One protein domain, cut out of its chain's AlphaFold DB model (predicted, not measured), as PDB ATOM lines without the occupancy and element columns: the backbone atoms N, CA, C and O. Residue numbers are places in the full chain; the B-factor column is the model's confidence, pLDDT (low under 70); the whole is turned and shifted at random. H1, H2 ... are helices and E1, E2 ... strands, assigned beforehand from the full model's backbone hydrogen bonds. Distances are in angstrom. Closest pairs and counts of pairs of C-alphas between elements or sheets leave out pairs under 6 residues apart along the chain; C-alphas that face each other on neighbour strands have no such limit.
ATOM      1  N   TRP A  15      63.971  32.989 -54.660       85.25
ATOM      2  CA  TRP A  15      62.893  32.060 -54.316       85.25
ATOM      3  C   TRP A  15      62.258  31.369 -55.521       85.25
ATOM      4  O   TRP A  15      61.552  30.375 -55.347       85.25
ATOM      5  N   ARG A  16      62.515  31.853 -56.740       83.81
ATOM      6  CA  ARG A  16      61.945  31.271 -57.963       83.81
ATOM      7  C   ARG A  16      62.399  29.829 -58.147       83.81
ATOM      8  O   ARG A  16      63.593  29.541 -58.109       83.81
ATOM      9  N   GLY A  17      61.436  28.931 -58.353       73.88
ATOM     10  CA  GLY A  17      61.694  27.505 -58.569       73.88
ATOM     11  C   GLY A  17      62.435  26.801 -57.427       73.88
ATOM     12  O   GLY A  17      63.005  25.732 -57.649       73.88
ATOM     13  N   ARG A  18      62.477  27.379 -56.215       80.50
ATOM     14  CA  ARG A  18      63.098  26.699 -55.075       80.50
ATOM     15  C   ARG A  18      62.302  25.442 -54.707       80.50
ATOM     16  O   ARG A  18      61.088  25.529 -54.531       80.50
ATOM     17  N   PRO A  19      62.974  24.295 -54.514       80.75
ATOM     18  CA  PRO A  19      62.294  23.068 -54.127       80.75
ATOM     19  C   PRO A  19      61.715  23.194 -52.715       80.75
ATOM     20  O   PRO A  19      62.323  23.811 -51.835       80.75
ATOM     21  N   GLY A  20      60.552  22.580 -52.494       83.25
ATOM     22  CA  GLY A  20      59.899  22.555 -51.182       83.25
ATOM     23  C   GLY A  20      59.281  23.886 -50.748       83.25
ATOM     24  O   GLY A  20      59.096  24.099 -49.550       83.25
ATOM     25  N   ALA A  21      58.991  24.793 -51.687       89.38
ATOM     26  CA  ALA A  21      58.201  25.984 -51.398       89.38
ATOM     27  C   ALA A  21      56.760  25.611 -51.003       89.38
ATOM     28  O   ALA A  21      56.231  24.587 -51.429       89.38
ATOM     29  N   SER A  22      56.134  26.470 -50.201       93.44
ATOM     30  CA  SER A  22      54.706  26.434 -49.875       93.44
ATOM     31  C   SER A  22      54.201  27.865 -49.727       93.44
ATOM     32  O   SER A  22      54.999  28.793 -49.565       93.44
ATOM     33  N   LEU A  23      52.883  28.052 -49.767       93.25
ATOM     34  CA  LEU A  23      52.255  29.366 -49.695       93.25
ATOM     35  C   LEU A  23      51.099  29.395 -48.693       93.25
ATOM     36  O   LEU A  23      50.293  28.474 -48.632       93.25
ATOM     37  N   TYR A  24      51.006  30.501 -47.959       94.69
ATOM     38  CA  TYR A  24      49.820  30.892 -47.206       94.69
ATOM     39  C   TYR A  24      49.510  32.356 -47.531       94.69
ATOM     40  O   TYR A  24      50.242  33.255 -47.113       94.69
ATOM     41  N   ALA A  25      48.491  32.595 -48.356       92.62
ATOM     42  CA  ALA A  25      48.162  33.920 -48.875       92.62
ATOM     43  C   ALA A  25      46.741  33.976 -49.453       92.62
ATOM     44  O   ALA A  25      46.125  32.956 -49.742       92.62
ATOM     45  N   GLY A  26      46.229  35.190 -49.677       90.69
ATOM     46  CA  GLY A  26      44.961  35.372 -50.385       90.69
ATOM     47  C   GLY A  26      45.031  34.935 -51.863       90.69
ATOM     48  O   GLY A  26      46.113  34.995 -52.455       90.69
ATOM     49  N   PRO A  27      43.890  34.574 -52.491       89.69
ATOM     50  CA  PRO A  27      43.843  34.001 -53.845       89.69
ATOM     51  C   PRO A  27      44.560  34.827 -54.914       89.69
ATOM     52  O   PRO A  27      45.382  34.293 -55.646       89.69
ATOM     53  N   LEU A  28      44.345  36.145 -54.940       88.56
ATOM     54  CA  LEU A  28      44.962  37.019 -55.943       88.56
ATOM     55  C   LEU A  28      46.498  37.037 -55.855       88.56
ATOM     56  O   LEU A  28      47.185  37.090 -56.873       88.56
ATOM     57  N   PHE A  29      47.051  36.996 -54.642       91.06
ATOM     58  CA  PHE A  29      48.500  36.937 -54.468       91.06
ATOM     59  C   PHE A  29      49.036  35.570 -54.893       91.06
ATOM     60  O   PHE A  29      50.056  35.491 -55.577       91.06
ATOM     61  N   ALA A  30      48.325  34.499 -54.534       92.00
ATOM     62  CA  ALA A  30      48.667  33.143 -54.938       92.00
ATOM     63  C   ALA A  30      48.676  32.973 -56.464       92.00
ATOM     64  O   ALA A  30      49.615  32.390 -57.003       92.00
ATOM     65  N   ASP A  31      47.716  33.580 -57.157       90.31
ATOM     66  CA  ASP A  31      47.656  33.627 -58.619       90.31
ATOM     67  C   ASP A  31      48.877  34.336 -59.231       90.31
ATOM     68  O   ASP A  31      49.391  33.923 -60.274       90.31
ATOM     69  N   ALA A  32      49.392  35.375 -58.567       90.25
ATOM     70  CA  ALA A  32      50.537  36.143 -59.047       90.25
ATOM     71  C   ALA A  32      51.878  35.396 -58.912       90.25
ATOM     72  O   ALA A  32      52.728  35.503 -59.804       90.25
ATOM     73  N   VAL A  33      52.084  34.650 -57.818       91.50
ATOM     74  CA  VAL A  33      53.395  34.048 -57.486       91.50
ATOM     75  C   VAL A  33      53.439  32.522 -57.593       91.50
ATOM     76  O   VAL A  33      54.513  31.961 -57.808       91.50
ATOM     77  N   GLY A  34      52.301  31.830 -57.487       91.25
ATOM     78  CA  GLY A  34      52.237  30.374 -57.313       91.25
ATOM     79  C   GLY A  34      52.930  29.596 -58.429       91.25
ATOM     80  O   GLY A  34      53.711  28.685 -58.160       91.25
ATOM     81  N   ARG A  35      52.748  30.026 -59.683       89.06
ATOM     82  CA  ARG A  35      53.416  29.416 -60.844       89.06
ATOM     83  C   ARG A  35      54.938  29.591 -60.815       89.06
ATOM     84  O   ARG A  35      55.659  28.663 -61.158       89.06
ATOM     85  N   GLU A  36      55.436  30.766 -60.427       89.56
ATOM     86  CA  GLU A  36      56.886  31.033 -60.343       89.56
ATOM     87  C   GLU A  36      57.548  30.317 -59.156       89.56
ATOM     88  O   GLU A  36      58.744  30.018 -59.197       89.56
ATOM     89  N   LEU A  37      56.762  30.014 -58.121       90.88
ATOM     90  CA  LEU A  37      57.153  29.175 -56.990       90.88
ATOM     91  C   LEU A  37      57.011  27.668 -57.279       90.88
ATOM     92  O   LEU A  37      57.459  26.864 -56.469       90.88
ATOM     93  N   GLY A  38      56.420  27.277 -58.416       91.94
ATOM     94  CA  GLY A  38      56.218  25.874 -58.788       91.94
ATOM     95  C   GLY A  38      55.179  25.143 -57.930       91.94
ATOM     96  O   GLY A  38      55.330  23.950 -57.688       91.94
ATOM     97  N   LEU A  39      54.154  25.846 -57.441       93.94
ATOM     98  CA  LEU A  39      53.161  25.300 -56.511       93.94
ATOM     99  C   LEU A  39      51.950  24.696 -57.228       93.94
ATOM    100  O   LEU A  39      51.433  25.268 -58.188       93.94
ATOM    101  N   GLY A  40      51.463  23.575 -56.699       95.12
ATOM    102  CA  GLY A  40      50.121  23.063 -56.935       95.12
ATOM    103  C   GLY A  40      49.205  23.491 -55.790       95.12
ATOM    104  O   GLY A  40      49.391  23.070 -54.651       95.12
ATOM    105  N   LEU A  41      48.236  24.356 -56.090       96.69
ATOM    106  CA  LEU A  41      47.298  24.897 -55.109       96.69
ATOM    107  C   LEU A  41      45.977  24.131 -55.189       96.69
ATOM    108  O   LEU A  41      45.330  24.149 -56.232       96.69
ATOM    109  N   LEU A  42      45.582  23.463 -54.107       97.62
ATOM    110  CA  LEU A  42      44.341  22.693 -54.047       97.62
ATOM    111  C   LEU A  42      43.148  23.591 -53.711       97.62
ATOM    112  O   LEU A  42      43.208  24.397 -52.777       97.62
ATOM    113  N   GLU A  43      42.048  23.413 -54.438       96.31
ATOM    114  CA  GLU A  43      40.750  24.023 -54.149       96.31
ATOM    115  C   GLU A  43      39.595  23.091 -54.539       96.31
ATOM    116  O   GLU A  43      39.741  22.191 -55.366       96.31
ATOM    117  N   ALA A  44      38.428  23.276 -53.920       95.75
ATOM    118  CA  ALA A  44      37.237  22.531 -54.310       95.75
ATOM    119  C   ALA A  44      36.743  22.991 -55.691       95.75
ATOM    120  O   ALA A  44      36.885  24.158 -56.059       95.75
ATOM    121  N   ALA A  45      36.112  22.089 -56.447       94.75
ATOM    122  CA  ALA A  45      35.472  22.464 -57.703       94.75
ATOM    123  C   ALA A  45      34.392  23.545 -57.460       94.75
ATOM    124  O   ALA A  45      33.647  23.425 -56.484       94.75
ATOM    125  N   PRO A  46      34.220  24.547 -58.348       93.00
ATOM    126  CA  PRO A  46      33.249  25.631 -58.145       93.00
ATOM    127  C   PRO A  46      31.809  25.155 -57.889       93.00
ATOM    128  O   PRO A  46      31.076  25.751 -57.106       93.00
ATOM    129  N   GLY A  47      31.408  24.047 -58.520       95.50
ATOM    130  CA  GLY A  47      30.085  23.440 -58.352       95.50
ATOM    131  C   GLY A  47      29.952  22.470 -57.180       95.50
ATOM    132  O   GLY A  47      28.886  21.882 -57.026       95.50
ATOM    133  N   ALA A 116      19.629  30.570 -41.999       96.50
ATOM    134  CA  ALA A 116      20.344  31.143 -40.870       96.50
ATOM    135  C   ALA A 116      20.995  30.020 -40.063       96.50
ATOM    136  O   ALA A 116      20.407  28.942 -39.908       96.50
ATOM    137  N   PHE A 117      22.183  30.292 -39.533       97.94
ATOM    138  CA  PHE A 117      22.925  29.378 -38.678       97.94
ATOM    139  C   PHE A 117      22.936  29.899 -37.239       97.94
ATOM    140  O   PHE A 117      23.160  31.085 -36.998       97.94
ATOM    141  N   ASP A 118      22.696  29.011 -36.276       98.12
ATOM    142  CA  ASP A 118      22.865  29.320 -34.853       98.12
ATOM    143  C   ASP A 118      24.343  29.396 -34.480       98.12
ATOM    144  O   ASP A 118      24.745  30.197 -33.639       98.12
ATOM    145  N   VAL A 119      25.153  28.547 -35.108       98.56
ATOM    146  CA  VAL A 119      26.584  28.427 -34.859       98.56
ATOM    147  C   VAL A 119      27.287  27.888 -36.093       98.56
ATOM    148  O   VAL A 119      26.733  27.040 -36.799       98.56
ATOM    149  N   GLU A 120      28.507  28.358 -36.327       98.75
ATOM    150  CA  GLU A 120      29.336  27.977 -37.465       98.75
ATOM    151  C   GLU A 120      30.754  27.602 -37.014       98.75
ATOM    152  O   GLU A 120      31.354  28.240 -36.140       98.75
ATOM    153  N   TYR A 121      31.286  26.549 -37.630       98.81
ATOM    154  CA  TYR A 121      32.593  25.967 -37.367       98.81
ATOM    155  C   TYR A 121      33.392  25.874 -38.656       98.81
ATOM    156  O   TYR A 121      32.876  25.461 -39.692       98.81
ATOM    157  N   ARG A 122      34.682  26.173 -38.552       98.81
ATOM    158  CA  ARG A 122      35.682  25.941 -39.582       98.81
ATOM    159  C   ARG A 122      36.421  24.650 -39.295       98.81
ATOM    160  O   ARG A 122      36.984  24.504 -38.210       98.81
ATOM    161  N   LEU A 123      36.449  23.741 -40.265       98.75
ATOM    162  CA  LEU A 123      37.119  22.449 -40.159       98.75
ATOM    163  C   LEU A 123      38.275  22.387 -41.156       98.75
ATOM    164  O   LEU A 123      38.055  22.429 -42.364       98.75
ATOM    165  N   PHE A 124      39.503  22.236 -40.668       98.75
ATOM    166  CA  PHE A 124      40.644  21.889 -41.511       98.75
ATOM    167  C   PHE A 124      40.672  20.373 -41.684       98.75
ATOM    168  O   PHE A 124      40.834  19.631 -40.710       98.75
ATOM    169  N   LEU A 125      40.495  19.908 -42.918       98.56
ATOM    170  CA  LEU A 125      40.492  18.493 -43.264       98.56
ATOM    171  C   LEU A 125      41.824  18.110 -43.905       98.56
ATOM    172  O   LEU A 125      42.259  18.755 -44.857       98.56
ATOM    173  N   LEU A 126      42.426  17.028 -43.418       98.38
ATOM    174  CA  LEU A 126      43.588  16.383 -44.020       98.38
ATOM    175  C   LEU A 126      43.292  14.897 -44.201       98.38
ATOM    176  O   LEU A 126      42.911  14.216 -43.251       98.38
ATOM    177  N   ASP A 127      43.433  14.410 -45.429       96.56
ATOM    178  CA  ASP A 127      43.155  13.035 -45.831       96.56
ATOM    179  C   ASP A 127      41.801  12.547 -45.285       96.56
ATOM    180  O   ASP A 127      41.692  11.493 -44.663       96.56
ATOM    181  N   ALA A 128      40.752  13.349 -45.524       93.06
ATOM    182  CA  ALA A 128      39.377  13.085 -45.083       93.06
ATOM    183  C   ALA A 128      39.153  13.058 -43.551       93.06
ATOM    184  O   ALA A 128      38.072  12.690 -43.091       93.06
ATOM    185  N   THR A 129      40.127  13.496 -42.754       96.56
ATOM    186  CA  THR A 129      40.018  13.583 -41.291       96.56
ATOM    187  C   THR A 129      40.040  15.038 -40.844       96.56
ATOM    188  O   THR A 129      40.824  15.831 -41.362       96.56
ATOM    189  N   VAL A 130      39.214  15.403 -39.858       98.25
ATOM    190  CA  VAL A 130      39.306  16.719 -39.205       98.25
ATOM    191  C   VAL A 130      40.631  16.786 -38.451       98.25
ATOM    192  O   VAL A 130      40.799  16.129 -37.425       98.25
ATOM    193  N   ARG A 131      41.578  17.567 -38.974       98.25
ATOM    194  CA  ARG A 131      42.888  17.780 -38.355       98.25
ATOM    195  C   ARG A 131      42.785  18.759 -37.195       98.25
ATOM    196  O   ARG A 131      43.385  18.534 -36.151       98.25
ATOM    197  N   THR A 132      42.013  19.823 -37.385       98.56
ATOM    198  CA  THR A 132      41.718  20.830 -36.366       98.56
ATOM    199  C   THR A 132      40.464  21.616 -36.744       98.56
ATOM    200  O   THR A 132      40.055  21.617 -37.909       98.56
ATOM    201  N   ALA A 133      39.817  22.237 -35.762       98.56
ATOM    202  CA  ALA A 133      38.567  22.951 -35.966       98.56
ATOM    203  C   ALA A 133      38.353  24.065 -34.939       98.56
ATOM    204  O   ALA A 133      38.833  23.998 -33.804       98.56
ATOM    205  N   SER A 134      37.579  25.071 -35.333       98.69
ATOM    206  CA  SER A 134      37.237  26.214 -34.491       98.69
ATOM    207  C   SER A 134      35.826  26.692 -34.789       98.69
ATOM    208  O   SER A 134      35.446  26.828 -35.951       98.69
ATOM    209  N   ARG A 135      35.064  26.988 -33.737       98.62
ATOM    210  CA  ARG A 135      33.872  27.825 -33.852       98.62
ATOM    211  C   ARG A 135      34.318  29.229 -34.231       98.62
ATOM    212  O   ARG A 135      35.262  29.732 -33.620       98.62
ATOM    213  N   TYR A 136      33.667  29.846 -35.210       98.44
ATOM    214  CA  TYR A 136      33.977  31.227 -35.589       98.44
ATOM    215  C   TYR A 136      32.796  32.177 -35.459       98.44
ATOM    216  O   TYR A 136      33.025  33.379 -35.324       98.44
ATOM    217  N   ALA A 137      31.559  31.681 -35.488       98.19
ATOM    218  CA  ALA A 137      30.387  32.532 -35.352       98.19
ATOM    219  C   ALA A 137      29.258  31.872 -34.564       98.19
ATOM    220  O   ALA A 137      29.099  30.646 -34.570       98.19
ATOM    221  N   ARG A 138      28.449  32.715 -33.917       97.88
ATOM    222  CA  ARG A 138      27.138  32.372 -33.357       97.88
ATOM    223  C   ARG A 138      26.128  33.437 -33.751       97.88
ATOM    224  O   ARG A 138      26.379  34.619 -33.552       97.88
ATOM    225  N   HIS A 139      24.993  33.012 -34.299       96.38
ATOM    226  CA  HIS A 139      23.924  33.896 -34.781       96.38
ATOM    227  C   HIS A 139      24.419  35.029 -35.708       96.38
ATOM    228  O   HIS A 139      23.863  36.125 -35.707       96.38
ATOM    229  N   GLY A 140      25.465  34.764 -36.500       93.94
ATOM    230  CA  GLY A 140      26.090  35.729 -37.412       93.94
ATOM    231  C   GLY A 140      27.159  36.640 -36.793       93.94
ATOM    232  O   GLY A 140      27.855  37.325 -37.540       93.94
ATOM    233  N   ASP A 141      27.342  36.625 -35.471       97.06
ATOM    234  CA  ASP A 141      28.374  37.404 -34.782       97.06
ATOM    235  C   ASP A 141      29.652  36.589 -34.575       97.06
ATOM    236  O   ASP A 141      29.601  35.379 -34.347       97.06
ATOM    237  N   LEU A 142      30.807  37.266 -34.608       97.75
ATOM    238  CA  LEU A 142      32.107  36.645 -34.353       97.75
ATOM    239  C   LEU A 142      32.142  36.046 -32.941       97.75
ATOM    240  O   LEU A 142      32.039  36.759 -31.944       97.75
ATOM    241  N   ASP A 143      32.357  34.738 -32.867       97.88
ATOM    242  CA  ASP A 143      32.465  33.999 -31.618       97.88
ATOM    243  C   ASP A 143      33.506  32.889 -31.759       97.88
ATOM    244  O   ASP A 143      33.207  31.737 -32.082       97.88
ATOM    245  N   VAL A 144      34.761  33.284 -31.564       98.25
ATOM    246  CA  VAL A 144      35.919  32.438 -31.838       98.25
ATOM    247  C   VAL A 144      36.256  31.577 -30.628       98.25
ATOM    248  O   VAL A 144      36.596  32.093 -29.564       98.25
ATOM    249  N   ALA A 145      36.206  30.259 -30.809       98.00
ATOM    250  CA  ALA A 145      36.608  29.283 -29.800       98.00
ATOM    251  C   ALA A 145      37.160  28.000 -30.453       98.00
ATOM    252  O   ALA A 145      36.773  27.672 -31.582       98.00
ATOM    253  N   PRO A 146      38.073  27.272 -29.787       97.62
ATOM    254  CA  PRO A 146      38.531  25.970 -30.267       97.62
ATOM    255  C   PRO A 146      37.408  24.924 -30.182       97.62
ATOM    256  O   PRO A 146      36.541  25.003 -29.312       97.62
ATOM    257  N   LEU A 147      37.438  23.915 -31.059       97.12
ATOM    258  CA  LEU A 147      36.592  22.721 -30.926       97.12
ATOM    259  C   LEU A 147      37.275  21.685 -30.018       97.12
ATOM    260  O   LEU A 147      37.848  20.699 -30.491       97.12
ATOM    261  N   ASP A 148      37.237  21.916 -28.710       92.94
ATOM    262  CA  ASP A 148      37.829  21.031 -27.703       92.94
ATOM    263  C   ASP A 148      36.765  20.281 -26.877       92.94
ATOM    264  O   ASP A 148      35.569  20.332 -27.160       92.94
ATOM    265  N   GLY A 149      37.200  19.529 -25.862       87.06
ATOM    266  CA  GLY A 149      36.302  18.740 -25.013       87.06
ATOM    267  C   GLY A 149      35.290  19.553 -24.194       87.06
ATOM    268  O   GLY A 149      34.380  18.949 -23.632       87.06
ATOM    269  N   ALA A 150      35.434  20.879 -24.109       92.50
ATOM    270  CA  ALA A 150      34.490  21.755 -23.424       92.50
ATOM    271  C   ALA A 150      33.386  22.290 -24.353       92.50
ATOM    272  O   ALA A 150      32.381  22.799 -23.850       92.50
ATOM    273  N   ASP A 151      33.530  22.177 -25.681       95.62
ATOM    274  CA  ASP A 151      32.472  22.577 -26.611       95.62
ATOM    275  C   ASP A 151      31.334  21.529 -26.602       95.62
ATOM    276  O   ASP A 151      31.551  20.369 -26.972       95.62
ATOM    277  N   PRO A 152      30.103  21.910 -26.210       95.88
ATOM    278  CA  PRO A 152      28.989  20.972 -26.075       95.88
ATOM    279  C   PRO A 152      28.518  20.382 -27.412       95.88
ATOM    280  O   PRO A 152      27.834  19.361 -27.413       95.88
ATOM    281  N   LEU A 153      28.861  21.004 -28.544       97.50
ATOM    282  CA  LEU A 153      28.471  20.559 -29.882       97.50
ATOM    283  C   LEU A 153      29.569  19.751 -30.579       97.50
ATOM    284  O   LEU A 153      29.351  19.285 -31.698       97.50
ATOM    285  N   ARG A 154      30.722  19.534 -29.929       97.62
ATOM    286  CA  ARG A 154      31.867  18.810 -30.504       97.62
ATOM    287  C   ARG A 154      31.473  17.496 -31.163       97.62
ATOM    288  O   ARG A 154      31.807  17.265 -32.325       97.62
ATOM    289  N   ASP A 155      30.747  16.647 -30.445       98.00
ATOM    290  CA  ASP A 155      30.381  15.325 -30.952       98.00
ATOM    291  C   ASP A 155      29.420  15.408 -32.142       98.00
ATOM    292  O   ASP A 155      29.465  14.562 -33.036       98.00
ATOM    293  N   GLU A 156      28.556  16.423 -32.188       98.19
ATOM    294  CA  GLU A 156      27.664  16.644 -33.324       98.19
ATOM    295  C   GLU A 156      28.422  17.143 -34.556       98.19
ATOM    296  O   GLU A 156      28.238  16.586 -35.642       98.19
ATOM    297  N   VAL A 157      29.320  18.122 -34.379       98.12
ATOM    298  CA  VAL A 157      30.180  18.656 -35.448       98.12
ATOM    299  C   VAL A 157      31.017  17.537 -36.059       98.12
ATOM    300  O   VAL A 157      31.019  17.363 -37.277       98.12
ATOM    301  N   LEU A 158      31.693  16.734 -35.231       97.81
ATOM    302  CA  LEU A 158      32.549  15.643 -35.707       97.81
ATOM    303  C   LEU A 158      31.744  14.530 -36.390       97.81
ATOM    304  O   LEU A 158      32.182  13.988 -37.407       97.81
ATOM    305  N   ARG A 159      30.542  14.219 -35.888       97.94
ATOM    306  CA  ARG A 159      29.640  13.248 -36.525       97.94
ATOM    307  C   ARG A 159      29.156  13.733 -37.891       97.94
ATOM    308  O   ARG A 159      29.065  12.930 -38.817       97.94
ATOM    309  N   PHE A 160      28.865  15.025 -38.032       98.31
ATOM    310  CA  PHE A 160      28.533  15.612 -39.327       98.31
ATOM    311  C   PHE A 160      29.746  15.610 -40.268       98.31
ATOM    312  O   PHE A 160      29.633  15.164 -41.410       98.31
ATOM    313  N   ALA A 161      30.918  16.012 -39.771       97.81
ATOM    314  CA  ALA A 161      32.163  16.058 -40.533       97.81
ATOM    315  C   ALA A 161      32.570  14.688 -41.102       97.81
ATOM    316  O   ALA A 161      33.092  14.614 -42.213       97.81
ATOM    317  N   ALA A 162      32.256  13.592 -40.403       97.25
ATOM    318  CA  ALA A 162      32.497  12.228 -40.877       97.25
ATOM    319  C   ALA A 162      31.749  11.872 -42.182       97.25
ATOM    320  O   ALA A 162      32.079  10.874 -42.822       97.25
ATOM    321  N   ARG A 163      30.761  12.677 -42.604       96.62
ATOM    322  CA  ARG A 163      30.036  12.512 -43.878       96.62
ATOM    323  C   ARG A 163      30.734  13.197 -45.062       96.62
ATOM    324  O   ARG A 163      30.455  12.848 -46.205       96.62
ATOM    325  N   LEU A 164      31.636  14.150 -44.807       95.62
ATOM    326  CA  LEU A 164      32.309  14.956 -45.836       95.62
ATOM    327  C   LEU A 164      33.264  14.173 -46.760       95.62
ATOM    328  O   LEU A 164      33.322  14.508 -47.942       95.62
ATOM    329  N   PRO A 165      33.989  13.124 -46.319       89.44
ATOM    330  CA  PRO A 165      34.937  12.404 -47.179       89.44
ATOM    331  C   PRO A 165      34.355  11.852 -48.483       89.44
ATOM    332  O   PRO A 165      35.051  11.794 -49.494       89.44
ATOM    333  N   ALA A 166      33.076  11.470 -48.479       88.69
ATOM    334  CA  ALA A 166      32.394  10.897 -49.638       88.69
ATOM    335  C   ALA A 166      31.925  11.948 -50.668       88.69
ATOM    336  O   ALA A 166      31.250  11.597 -51.629       88.69
ATOM    337  N   THR A 167      32.264  13.227 -50.477       94.12
ATOM    338  CA  THR A 167      31.731  14.346 -51.276       94.12
ATOM    339  C   THR A 167      32.668  14.841 -52.382       94.12
ATOM    340  O   THR A 167      32.381  15.854 -53.009       94.12
ATOM    341  N   GLY A 168      33.788  14.156 -52.640       94.69
ATOM    342  CA  GLY A 168      34.715  14.539 -53.712       94.69
ATOM    343  C   GLY A 168      35.554  15.780 -53.393       94.69
ATOM    344  O   GLY A 168      35.684  16.664 -54.230       94.69
ATOM    345  N   LEU A 169      36.107  15.850 -52.180       96.94
ATOM    346  CA  LEU A 169      37.032  16.902 -51.743       96.94
ATOM    347  C   LEU A 169      38.507  16.517 -51.995       96.94
ATOM    348  O   LEU A 169      38.824  15.317 -51.976       96.94
ATOM    349  N   PRO A 170      39.418  17.503 -52.152       97.56
ATOM    350  CA  PRO A 170      40.854  17.235 -52.192       97.56
ATOM    351  C   PRO A 170      41.371  16.708 -50.849       97.56
ATOM    352  O   PRO A 170      40.690  16.765 -49.819       97.56
ATOM    353  N   SER A 171      42.604  16.196 -50.845       97.81
ATOM    354  CA  SER A 171      43.234  15.653 -49.640       97.81
ATOM    355  C   SER A 171      43.467  16.692 -48.544       97.81
ATOM    356  O   SER A 171      43.512  16.315 -47.379       97.81
ATOM    357  N   ALA A 172      43.572  17.977 -48.882       98.38
ATOM    358  CA  ALA A 172      43.658  19.063 -47.916       98.38
ATOM    359  C   ALA A 172      42.745  20.222 -48.306       98.38
ATOM    360  O   ALA A 172      42.855  20.775 -49.401       98.38
ATOM    361  N   ILE A 173      41.836  20.578 -47.402       98.44
ATOM    362  CA  ILE A 173      40.811  21.598 -47.634       98.44
ATOM    363  C   ILE A 173      40.307  22.148 -46.301       98.44
ATOM    364  O   ILE A 173      40.472  21.526 -45.250       98.44
ATOM    365  N   VAL A 174      39.653  23.301 -46.347       98.62
ATOM    366  CA  VAL A 174      38.826  23.799 -45.253       98.62
ATOM    367  C   VAL A 174      37.356  23.631 -45.620       98.62
ATOM    368  O   VAL A 174      36.961  23.955 -46.735       98.62
ATOM    369  N   VAL A 175      36.535  23.141 -44.697       98.62
ATOM    370  CA  VAL A 175      35.075  23.113 -44.856       98.62
ATOM    371  C   VAL A 175      34.448  23.830 -43.676       98.62
ATOM    372  O   VAL A 175      34.688  23.463 -42.525       98.62
ATOM    373  N   ASP A 176      33.631  24.831 -43.973       98.69
ATOM    374  CA  ASP A 176      32.833  25.518 -42.972       98.69
ATOM    375  C   ASP A 176      31.461  24.835 -42.888       98.69
ATOM    376  O   ASP A 176      30.819  24.539 -43.902       98.69
ATOM    377  N   VAL A 177      31.021  24.543 -41.668       98.75
ATOM    378  CA  VAL A 177      29.753  23.866 -41.371       98.75
ATOM    379  C   VAL A 177      29.006  24.638 -40.300       98.75
ATOM    380  O   VAL A 177      29.615  25.244 -39.424       98.75
ATOM    381  N   GLY A 178      27.682  24.589 -40.326       98.62
ATOM    382  CA  GLY A 178      26.868  25.282 -39.344       98.62
ATOM    383  C   GLY A 178      25.625  24.506 -38.963       98.62
ATOM    384  O   GLY A 178      25.112  23.681 -39.724       98.62
ATOM    385  N   ARG A 179      25.126  24.793 -37.763       98.44
ATOM    386  CA  ARG A 179      23.842  24.282 -37.295       98.44
ATOM    387  C   ARG A 179      22.739  25.244 -37.714       98.44
ATOM    388  O   ARG A 179      22.780  26.417 -37.359       98.44
ATOM    389  N   LEU A 180      21.767  24.758 -38.473       98.06
ATOM    390  CA  LEU A 180      20.635  25.534 -38.969       98.06
ATOM    391  C   LEU A 180      19.755  25.995 -37.805       98.06
ATOM    392  O   LEU A 180      19.273  25.169 -37.026       98.06
ATOM    393  N   ALA A 181      19.468  27.295 -37.754       96.31
ATOM    394  CA  ALA A 181      18.603  27.894 -36.736       96.31
ATOM    395  C   ALA A 181      17.182  27.313 -36.760       96.31
ATOM    396  O   ALA A 181      16.513  27.153 -35.739       96.31
ATOM    397  N   ARG A 182      16.706  26.945 -37.956       93.06
ATOM    398  CA  ARG A 182      15.435  26.242 -38.130       93.06
ATOM    399  C   ARG A 182      15.684  24.740 -38.223       93.06
ATOM    400  O   ARG A 182      16.380  24.272 -39.116       93.06
ATOM    401  N   GLY A 183      15.064  23.975 -37.328       87.44
ATOM    402  CA  GLY A 183      15.123  22.509 -37.336       87.44
ATOM    403  C   GLY A 183      16.382  21.909 -36.700       87.44
ATOM    404  O   GLY A 183      16.390  20.711 -36.436       87.44
ATOM    405  N   GLY A 184      17.414  22.710 -36.407       89.06
ATOM    406  CA  GLY A 184      18.574  22.298 -35.607       89.06
ATOM    407  C   GLY A 184      19.515  21.291 -36.276       89.06
ATOM    408  O   GLY A 184      20.398  20.770 -35.595       89.06
ATOM    409  N   GLY A 185      19.319  20.998 -37.566       96.12
ATOM    410  CA  GLY A 185      20.183  20.123 -38.361       96.12
ATOM    411  C   GLY A 185      21.505  20.789 -38.741       96.12
ATOM    412  O   GLY A 185      21.651  22.001 -38.631       96.12
ATOM    413  N   TRP A 186      22.468  19.996 -39.203       98.44
ATOM    414  CA  TRP A 186      23.780  20.477 -39.641       98.44
ATOM    415  C   TRP A 186      23.845  20.592 -41.159       98.44
ATOM    416  O   TRP A 186      23.300  19.746 -41.868       98.44
ATOM    417  N   ALA A 187      24.531  21.621 -41.643       98.56
ATOM    418  CA  ALA A 187      24.722  21.866 -43.059       98.56
ATOM    419  C   ALA A 187      26.119  22.419 -43.365       98.56
ATOM    420  O   ALA A 187      26.745  23.090 -42.546       98.56
ATOM    421  N   VAL A 188      26.590  22.151 -44.577       98.44
ATOM    422  CA  VAL A 188      27.779  22.758 -45.164       98.44
ATOM    423  C   VAL A 188      27.465  24.212 -45.515       98.44
ATOM    424  O   VAL A 188      26.490  24.521 -46.214       98.44
ATOM    425  N   VAL A 189      28.320  25.110 -45.037       97.69
ATOM    426  CA  VAL A 189      28.320  26.523 -45.412       97.69
ATOM    427  C   VAL A 189      29.065  26.667 -46.736       97.69
ATOM    428  O   VAL A 189      28.486  27.149 -47.716       97.69
ATOM    429  N   GLU A 190      30.316  26.195 -46.778       96.81
ATOM    430  CA  GLU A 190      31.196  26.241 -47.950       96.81
ATOM    431  C   GLU A 190      32.460  25.387 -47.798       96.81
ATOM    432  O   GLU A 190      32.775  24.914 -46.709       96.81
ATOM    433  N   ALA A 191      33.198  25.224 -48.898       96.69
ATOM    434  CA  ALA A 191      34.582  24.772 -48.877       96.69
ATOM    435  C   ALA A 191      35.503  25.944 -49.228       96.69
ATOM    436  O   ALA A 191      35.186  26.758 -50.089       96.69
ATOM    437  N   ASN A 192      36.655  25.995 -48.573       97.19
ATOM    438  CA  ASN A 192      37.670  27.016 -48.738       97.19
ATOM    439  C   ASN A 192      39.027  26.362 -49.011       97.19
ATOM    440  O   ASN A 192      39.385  25.342 -48.416       97.19
ATOM    441  N   ALA A 193      39.825  26.990 -49.869       97.19
ATOM    442  CA  ALA A 193      41.226  26.632 -50.029       97.19
ATOM    443  C   ALA A 193      41.985  26.840 -48.706       97.19
ATOM    444  O   ALA A 193      42.006  27.949 -48.158       97.19
ATOM    445  N   ALA A 194      42.637  25.795 -48.186       98.06
ATOM    446  CA  ALA A 194      43.315  25.878 -46.888       98.06
ATOM    447  C   ALA A 194      44.444  26.924 -46.886       98.06
ATOM    448  O   ALA A 194      44.578  27.688 -45.935       98.06
ATOM    449  N   TRP A 195      45.185  27.037 -47.994       97.00
ATOM    450  CA  TRP A 195      46.264  28.012 -48.185       97.00
ATOM    451  C   TRP A 195      45.799  29.481 -48.223       97.00
ATOM    452  O   TRP A 195      46.640  30.375 -48.160       97.00
ATOM    453  N   ALA A 196      44.486  29.740 -48.270       95.94
ATOM    454  CA  ALA A 196      43.877  31.074 -48.215       95.94
ATOM    455  C   ALA A 196      42.916  31.270 -47.025       95.94
ATOM    456  O   ALA A 196      42.203  32.276 -46.957       95.94
ATOM    457  N   SER A 197      42.869  30.321 -46.087       96.62
ATOM    458  CA  SER A 197      41.884  30.306 -45.003       96.62
ATOM    459  C   SER A 197      42.453  30.810 -43.682       96.62
ATOM    460  O   SER A 197      43.445  30.291 -43.184       96.62
ATOM    461  N   GLY A 198      41.766  31.765 -43.050       95.44
ATOM    462  CA  GLY A 198      42.053  32.145 -41.664       95.44
ATOM    463  C   GLY A 198      41.854  30.970 -40.699       95.44
ATOM    464  O   GLY A 198      40.927  30.177 -40.874       95.44
ATOM    465  N   HIS A 199      42.707  30.879 -39.675       95.75
ATOM    466  CA  HIS A 199      42.739  29.745 -38.747       95.75
ATOM    467  C   HIS A 199      41.820  29.876 -37.523       95.75
ATOM    468  O   HIS A 199      41.551  28.869 -36.875       95.75
ATOM    469  N   TYR A 200      41.311  31.071 -37.202       97.56
ATOM    470  CA  TYR A 200      40.542  31.322 -35.972       97.56
ATOM    471  C   TYR A 200      41.256  30.750 -34.730       97.56
ATOM    472  O   TYR A 200      42.430  31.047 -34.534       97.56
ATOM    473  N   ALA A 201      40.585  29.938 -33.908       97.88
ATOM    474  CA  ALA A 201      41.183  29.255 -32.759       97.88
ATOM    475  C   ALA A 201      41.575  27.795 -33.061       97.88
ATOM    476  O   ALA A 201      41.652  26.977 -32.146       97.88
ATOM    477  N   CYS A 202      41.795  27.444 -34.333       98.31
ATOM    478  CA  CYS A 202      42.350  26.139 -34.681       98.31
ATOM    479  C   CYS A 202      43.787  26.010 -34.157       98.31
ATOM    480  O   CYS A 202      44.531  26.989 -34.112       98.31
ATOM    481  N   ASP A 203      44.178  24.781 -33.828       97.88
ATOM    482  CA  ASP A 203      45.563  24.422 -33.511       97.88
ATOM    483  C   ASP A 203      46.500  24.803 -34.677       97.88
ATOM    484  O   ASP A 203      46.331  24.260 -35.775       97.88
ATOM    485  N   PRO A 204      47.469  25.721 -34.479       97.25
ATOM    486  CA  PRO A 204      48.332  26.208 -35.553       97.25
ATOM    487  C   PRO A 204      49.144  25.113 -36.249       97.25
ATOM    488  O   PRO A 204      49.346  25.205 -37.460       97.25
ATOM    489  N   ASP A 205      49.572  24.076 -35.523       97.56
ATOM    490  CA  ASP A 205      50.320  22.959 -36.111       97.56
ATOM    491  C   ASP A 205      49.414  22.147 -37.045       97.56
ATOM    492  O   ASP A 205      49.755  21.906 -38.205       97.56
ATOM    493  N   GLY A 206      48.201  21.819 -36.587       98.19
ATOM    494  CA  GLY A 206      47.187  21.186 -37.422       98.19
ATOM    495  C   GLY A 206      46.797  22.012 -38.653       98.19
ATOM    496  O   GLY A 206      46.605  21.448 -39.729       98.19
ATOM    497  N   VAL A 207      46.709  23.340 -38.529       98.50
ATOM    498  CA  VAL A 207      46.481  24.242 -39.672       98.50
ATOM    499  C   VAL A 207      47.642  24.163 -40.654       98.50
ATOM    500  O   VAL A 207      47.415  24.017 -41.856       98.50
ATOM    501  N   LEU A 208      48.876  24.259 -40.151       97.62
ATOM    502  CA  LEU A 208      50.072  24.247 -40.980       97.62
ATOM    503  C   LEU A 208      50.184  22.936 -41.766       97.62
ATOM    504  O   LEU A 208      50.455  22.991 -42.962       97.62
ATOM    505  N   ASP A 209      49.893  21.787 -41.150       98.00
ATOM    506  CA  ASP A 209      49.867  20.490 -41.841       98.00
ATOM    507  C   ASP A 209      48.949  20.509 -43.075       98.00
ATOM    508  O   ASP A 209      49.322  20.044 -44.156       98.00
ATOM    509  N   VAL A 210      47.747  21.077 -42.928       98.62
ATOM    510  CA  VAL A 210      46.758  21.145 -44.013       98.62
ATOM    511  C   VAL A 210      47.183  22.162 -45.072       98.62
ATOM    512  O   VAL A 210      47.080  21.880 -46.265       98.62
ATOM    513  N   VAL A 211      47.707  23.322 -44.667       98.19
ATOM    514  CA  VAL A 211      48.218  24.351 -45.590       98.19
ATOM    515  C   VAL A 211      49.375  23.813 -46.430       98.19
ATOM    516  O   VAL A 211      49.353  23.963 -47.650       98.19
ATOM    517  N   LEU A 212      50.353  23.149 -45.806       96.75
ATOM    518  CA  LEU A 212      51.513  22.585 -46.502       96.75
ATOM    519  C   LEU A 212      51.109  21.490 -47.498       96.75
ATOM    520  O   LEU A 212      51.715  21.384 -48.562       96.75
ATOM    521  N   ARG A 213      50.075  20.692 -47.189       97.81
ATOM    522  CA  ARG A 213      49.516  19.734 -48.155       97.81
ATOM    523  C   ARG A 213      48.763  20.435 -49.288       97.81
ATOM    524  O   ARG A 213      48.880  20.011 -50.433       97.81
ATOM    525  N   ALA A 214      47.985  21.471 -48.978       97.94
ATOM    526  CA  ALA A 214      47.141  22.164 -49.949       97.94
ATOM    527  C   ALA A 214      47.915  23.097 -50.894       97.94
ATOM    528  O   ALA A 214      47.383  23.453 -51.941       97.94
ATOM    529  N   ALA A 215      49.130  23.514 -50.536       97.00
ATOM    530  CA  ALA A 215      49.997  24.365 -51.352       97.00
ATOM    531  C   ALA A 215      51.406  23.772 -51.481       97.00
ATOM    532  O   ALA A 215      52.404  24.429 -51.186       97.00
ATOM    533  N   ALA A 216      51.479  22.514 -51.908       95.06
ATOM    534  CA  ALA A 216      52.732  21.796 -52.105       95.06
ATOM    535  C   ALA A 216      53.390  22.140 -53.458       95.06
ATOM    536  O   ALA A 216      52.723  22.655 -54.360       95.06
ATOM    537  N   PRO A 217      54.680  21.809 -53.659       94.25
ATOM    538  CA  PRO A 217      55.269  21.749 -54.995       94.25
ATOM    539  C   PRO A 217      54.408  20.904 -55.943       94.25
ATOM    540  O   PRO A 217      53.893  19.854 -55.558       94.25
ATOM    541  N   VAL A 218      54.219  21.370 -57.179       93.31
ATOM    542  CA  VAL A 218      53.278  20.760 -58.137       93.31
ATOM    543  C   VAL A 218      53.624  19.304 -58.470       93.31
ATOM    544  O   VAL A 218      52.733  18.490 -58.690       93.31
ATOM    545  N   ASP A 219      54.907  18.951 -58.451       92.81
ATOM    546  CA  ASP A 219      55.425  17.597 -58.662       92.81
ATOM    547  C   ASP A 219      55.203  16.659 -57.464       92.81
ATOM    548  O   ASP A 219      55.323  15.442 -57.599       92.81
ATOM    549  N   HIS A 220      54.836  17.204 -56.303       93.88
ATOM    550  CA  HIS A 220      54.435  16.439 -55.122       93.88
ATOM    551  C   HIS A 220      52.917  16.199 -55.054       93.88
ATOM    552  O   HIS A 220      52.452  15.476 -54.169       93.88
ATOM    553  N   VAL A 221      52.128  16.783 -55.965       95.12
ATOM    554  CA  VAL A 221      50.673  16.592 -55.997       95.12
ATOM    555  C   VAL A 221      50.348  15.221 -56.583       95.12
ATOM    556  O   VAL A 221      50.639  14.917 -57.739       95.12
ATOM    557  N   GLY A 222      49.741  14.367 -55.759       94.31
ATOM    558  CA  GLY A 222      49.391  13.006 -56.152       94.31
ATOM    559  C   GLY A 222      48.220  12.942 -57.147       94.31
ATOM    560  O   GLY A 222      47.424  13.878 -57.238       94.31
ATOM    561  N   PRO A 223      48.021  11.799 -57.835       95.88
ATOM    562  CA  PRO A 223      46.956  11.638 -58.833       95.88
ATOM    563  C   PRO A 223      45.538  11.893 -58.303       95.88
ATOM    564  O   PRO A 223      44.675  12.335 -59.055       95.88
ATOM    565  N   ARG A 224      45.299  11.629 -57.011       95.00
ATOM    566  CA  ARG A 224      44.019  11.906 -56.339       95.00
ATOM    567  C   ARG A 224      43.684  13.399 -56.327       95.00
ATOM    568  O   ARG A 224      42.515  13.745 -56.440       95.00
ATOM    569  N   ASP A 225      44.697  14.246 -56.169       97.50
ATOM    570  CA  ASP A 225      44.530  15.683 -55.975       97.50
ATOM    571  C   ASP A 225      44.659  16.490 -57.271       97.50
ATOM    572  O   ASP A 225      44.220  17.634 -57.328       97.50
ATOM    573  N   ALA A 226      45.207  15.890 -58.331       96.06
ATOM    574  CA  ALA A 226      45.390  16.544 -59.625       96.06
ATOM    575  C   ALA A 226      44.118  17.222 -60.192       96.06
ATOM    576  O   ALA A 226      44.245  18.329 -60.717       96.06
ATOM    577  N   PRO A 227      42.896  16.655 -60.063       96.06
ATOM    578  CA  PRO A 227      41.669  17.321 -60.520       96.06
ATOM    579  C   PRO A 227      41.292  18.593 -59.742       96.06
ATOM    580  O   PRO A 227      40.430  19.340 -60.194       96.06
ATOM    581  N   PHE A 228      41.904  18.824 -58.578       96.75
ATOM    582  CA  PHE A 228      41.621  19.946 -57.675       96.75
ATOM    583  C   PHE A 228      42.677  21.050 -57.751       96.75
ATOM    584  O   PHE A 228      42.665  21.979 -56.944       96.75
ATOM    585  N   LEU A 229      43.617  20.943 -58.692       96.00
ATOM    586  CA  LEU A 229      44.597  21.987 -58.938       96.00
ATOM    587  C   LEU A 229      43.899  23.237 -59.472       96.00
ATOM    588  O   LEU A 229      43.298  23.218 -60.548       96.00
ATOM    589  N   ARG A 230      44.045  24.341 -58.737       92.31
ATOM    590  CA  ARG A 230      43.646  25.674 -59.179       92.31
ATOM    591  C   ARG A 230      44.311  25.985 -60.516       92.31
ATOM    592  O   ARG A 230      45.532  25.876 -60.660       92.31
ATOM    593  N   ALA A 231      43.508  26.399 -61.491       83.94
ATOM    594  CA  ALA A 231      44.021  26.821 -62.784       83.94
ATOM    595  C   ALA A 231      44.868  28.089 -62.613       83.94
ATOM    596  O   ALA A 231      44.397  29.096 -62.086       83.94
TER     597      ALA A 231
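This is residues 15 to 47 and 116 to 231 of the 236 residues of the protein "ATP-grasp domain-containing protein" of Streptomyces sp. SID5785 (UniProt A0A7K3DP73). A strongly twisted sheet of five strands makes the main body; it curls round H2 on one face, and H4 crosses its other face slantwise. Next to the last residues of H4, toward one end of the long axis, a small ribbon of E1 and E7, with H1 and the loops of residues 15 to 26 and 218 to 231, makes a smaller second lobe. The printed part has 149 residues, with four named helices and seven named strands in the order H1 E1 E2 E3 E4 H2 H3 E5 E6 H4 E7, class mixed. The large sheet has the order E4 - E3 - E2 - E5 - E6, all antiparallel. The whole is compact by its radius of gyration of the C-alphas, 15.7 A, yet elongated in outline, with spans of 49 by 27 by 25 A.

H1, residues 27 to 33, is not on the large sheet and is near E1, residues 39 to 41. E1 is the antiparallel neighbour of E7, residues 215 to 217, with N 40 and O 216 2.8 A apart. E2, residues 117 to 126, E3, residues 129 to 138, and E4, residues 141 to 146, form a meander, each strand the antiparallel neighbour of the one before. N 122 and O 134 are 2.8 A apart, and N 135 and O 145 also 2.8 A. E3 bends by 67 degrees at residue 132. H2, residues 154 to 161, is on the sheet, which curls round it; the closest C-alphas of H2 and E6, residues 186 to 192, are those of Phe 160 and Trp 186, 6.8 A apart. H3, residues 164 to 167, only grazes the sheet with residues 164 to 165. E5, residues 172 to 180, is the antiparallel neighbour of E2, with N 121 and O 177 2.8 A apart, and forms a hairpin with E6, where N 189 and O 176 are 2.8 A apart. H4, residues 204 to 214, is on the opposite face from H2, which gives three layers, helices on both faces of the sheet. Its height over the sheet is 7.9 A, and on the local plane it stands at 57 degrees to E2, slantwise to the strands. The closest C-alphas of H4 and E5 are those of Ala 214 and Ala 172, 5.1 A apart. Every O i to N i+4 pair is within hydrogen-bond range in H1, H2 and H4; H3 is too short for such a pair.

H1 begins at C-alpha 27, (43.843, 34.001, -53.845). E2 is 25.0 A long, E3 24.1 A, E5 25.5 A, E6 17.8 A, E4 15.9 A and H4 15.0 A. E7 ends at C-alpha 217, (55.269, 21.749, -54.995).

The two C-alphas farthest apart, those of Arg 16 and Gly 183, are 51.9 A apart. Residues 48 to 115 are not printed, and C-alphas 47 and 116 are 21.4 A apart across the cut. The link from E6 to H4 is long, with 11 residues. The mean pLDDT of the printed part is 95.2, and no printed residue is under 70.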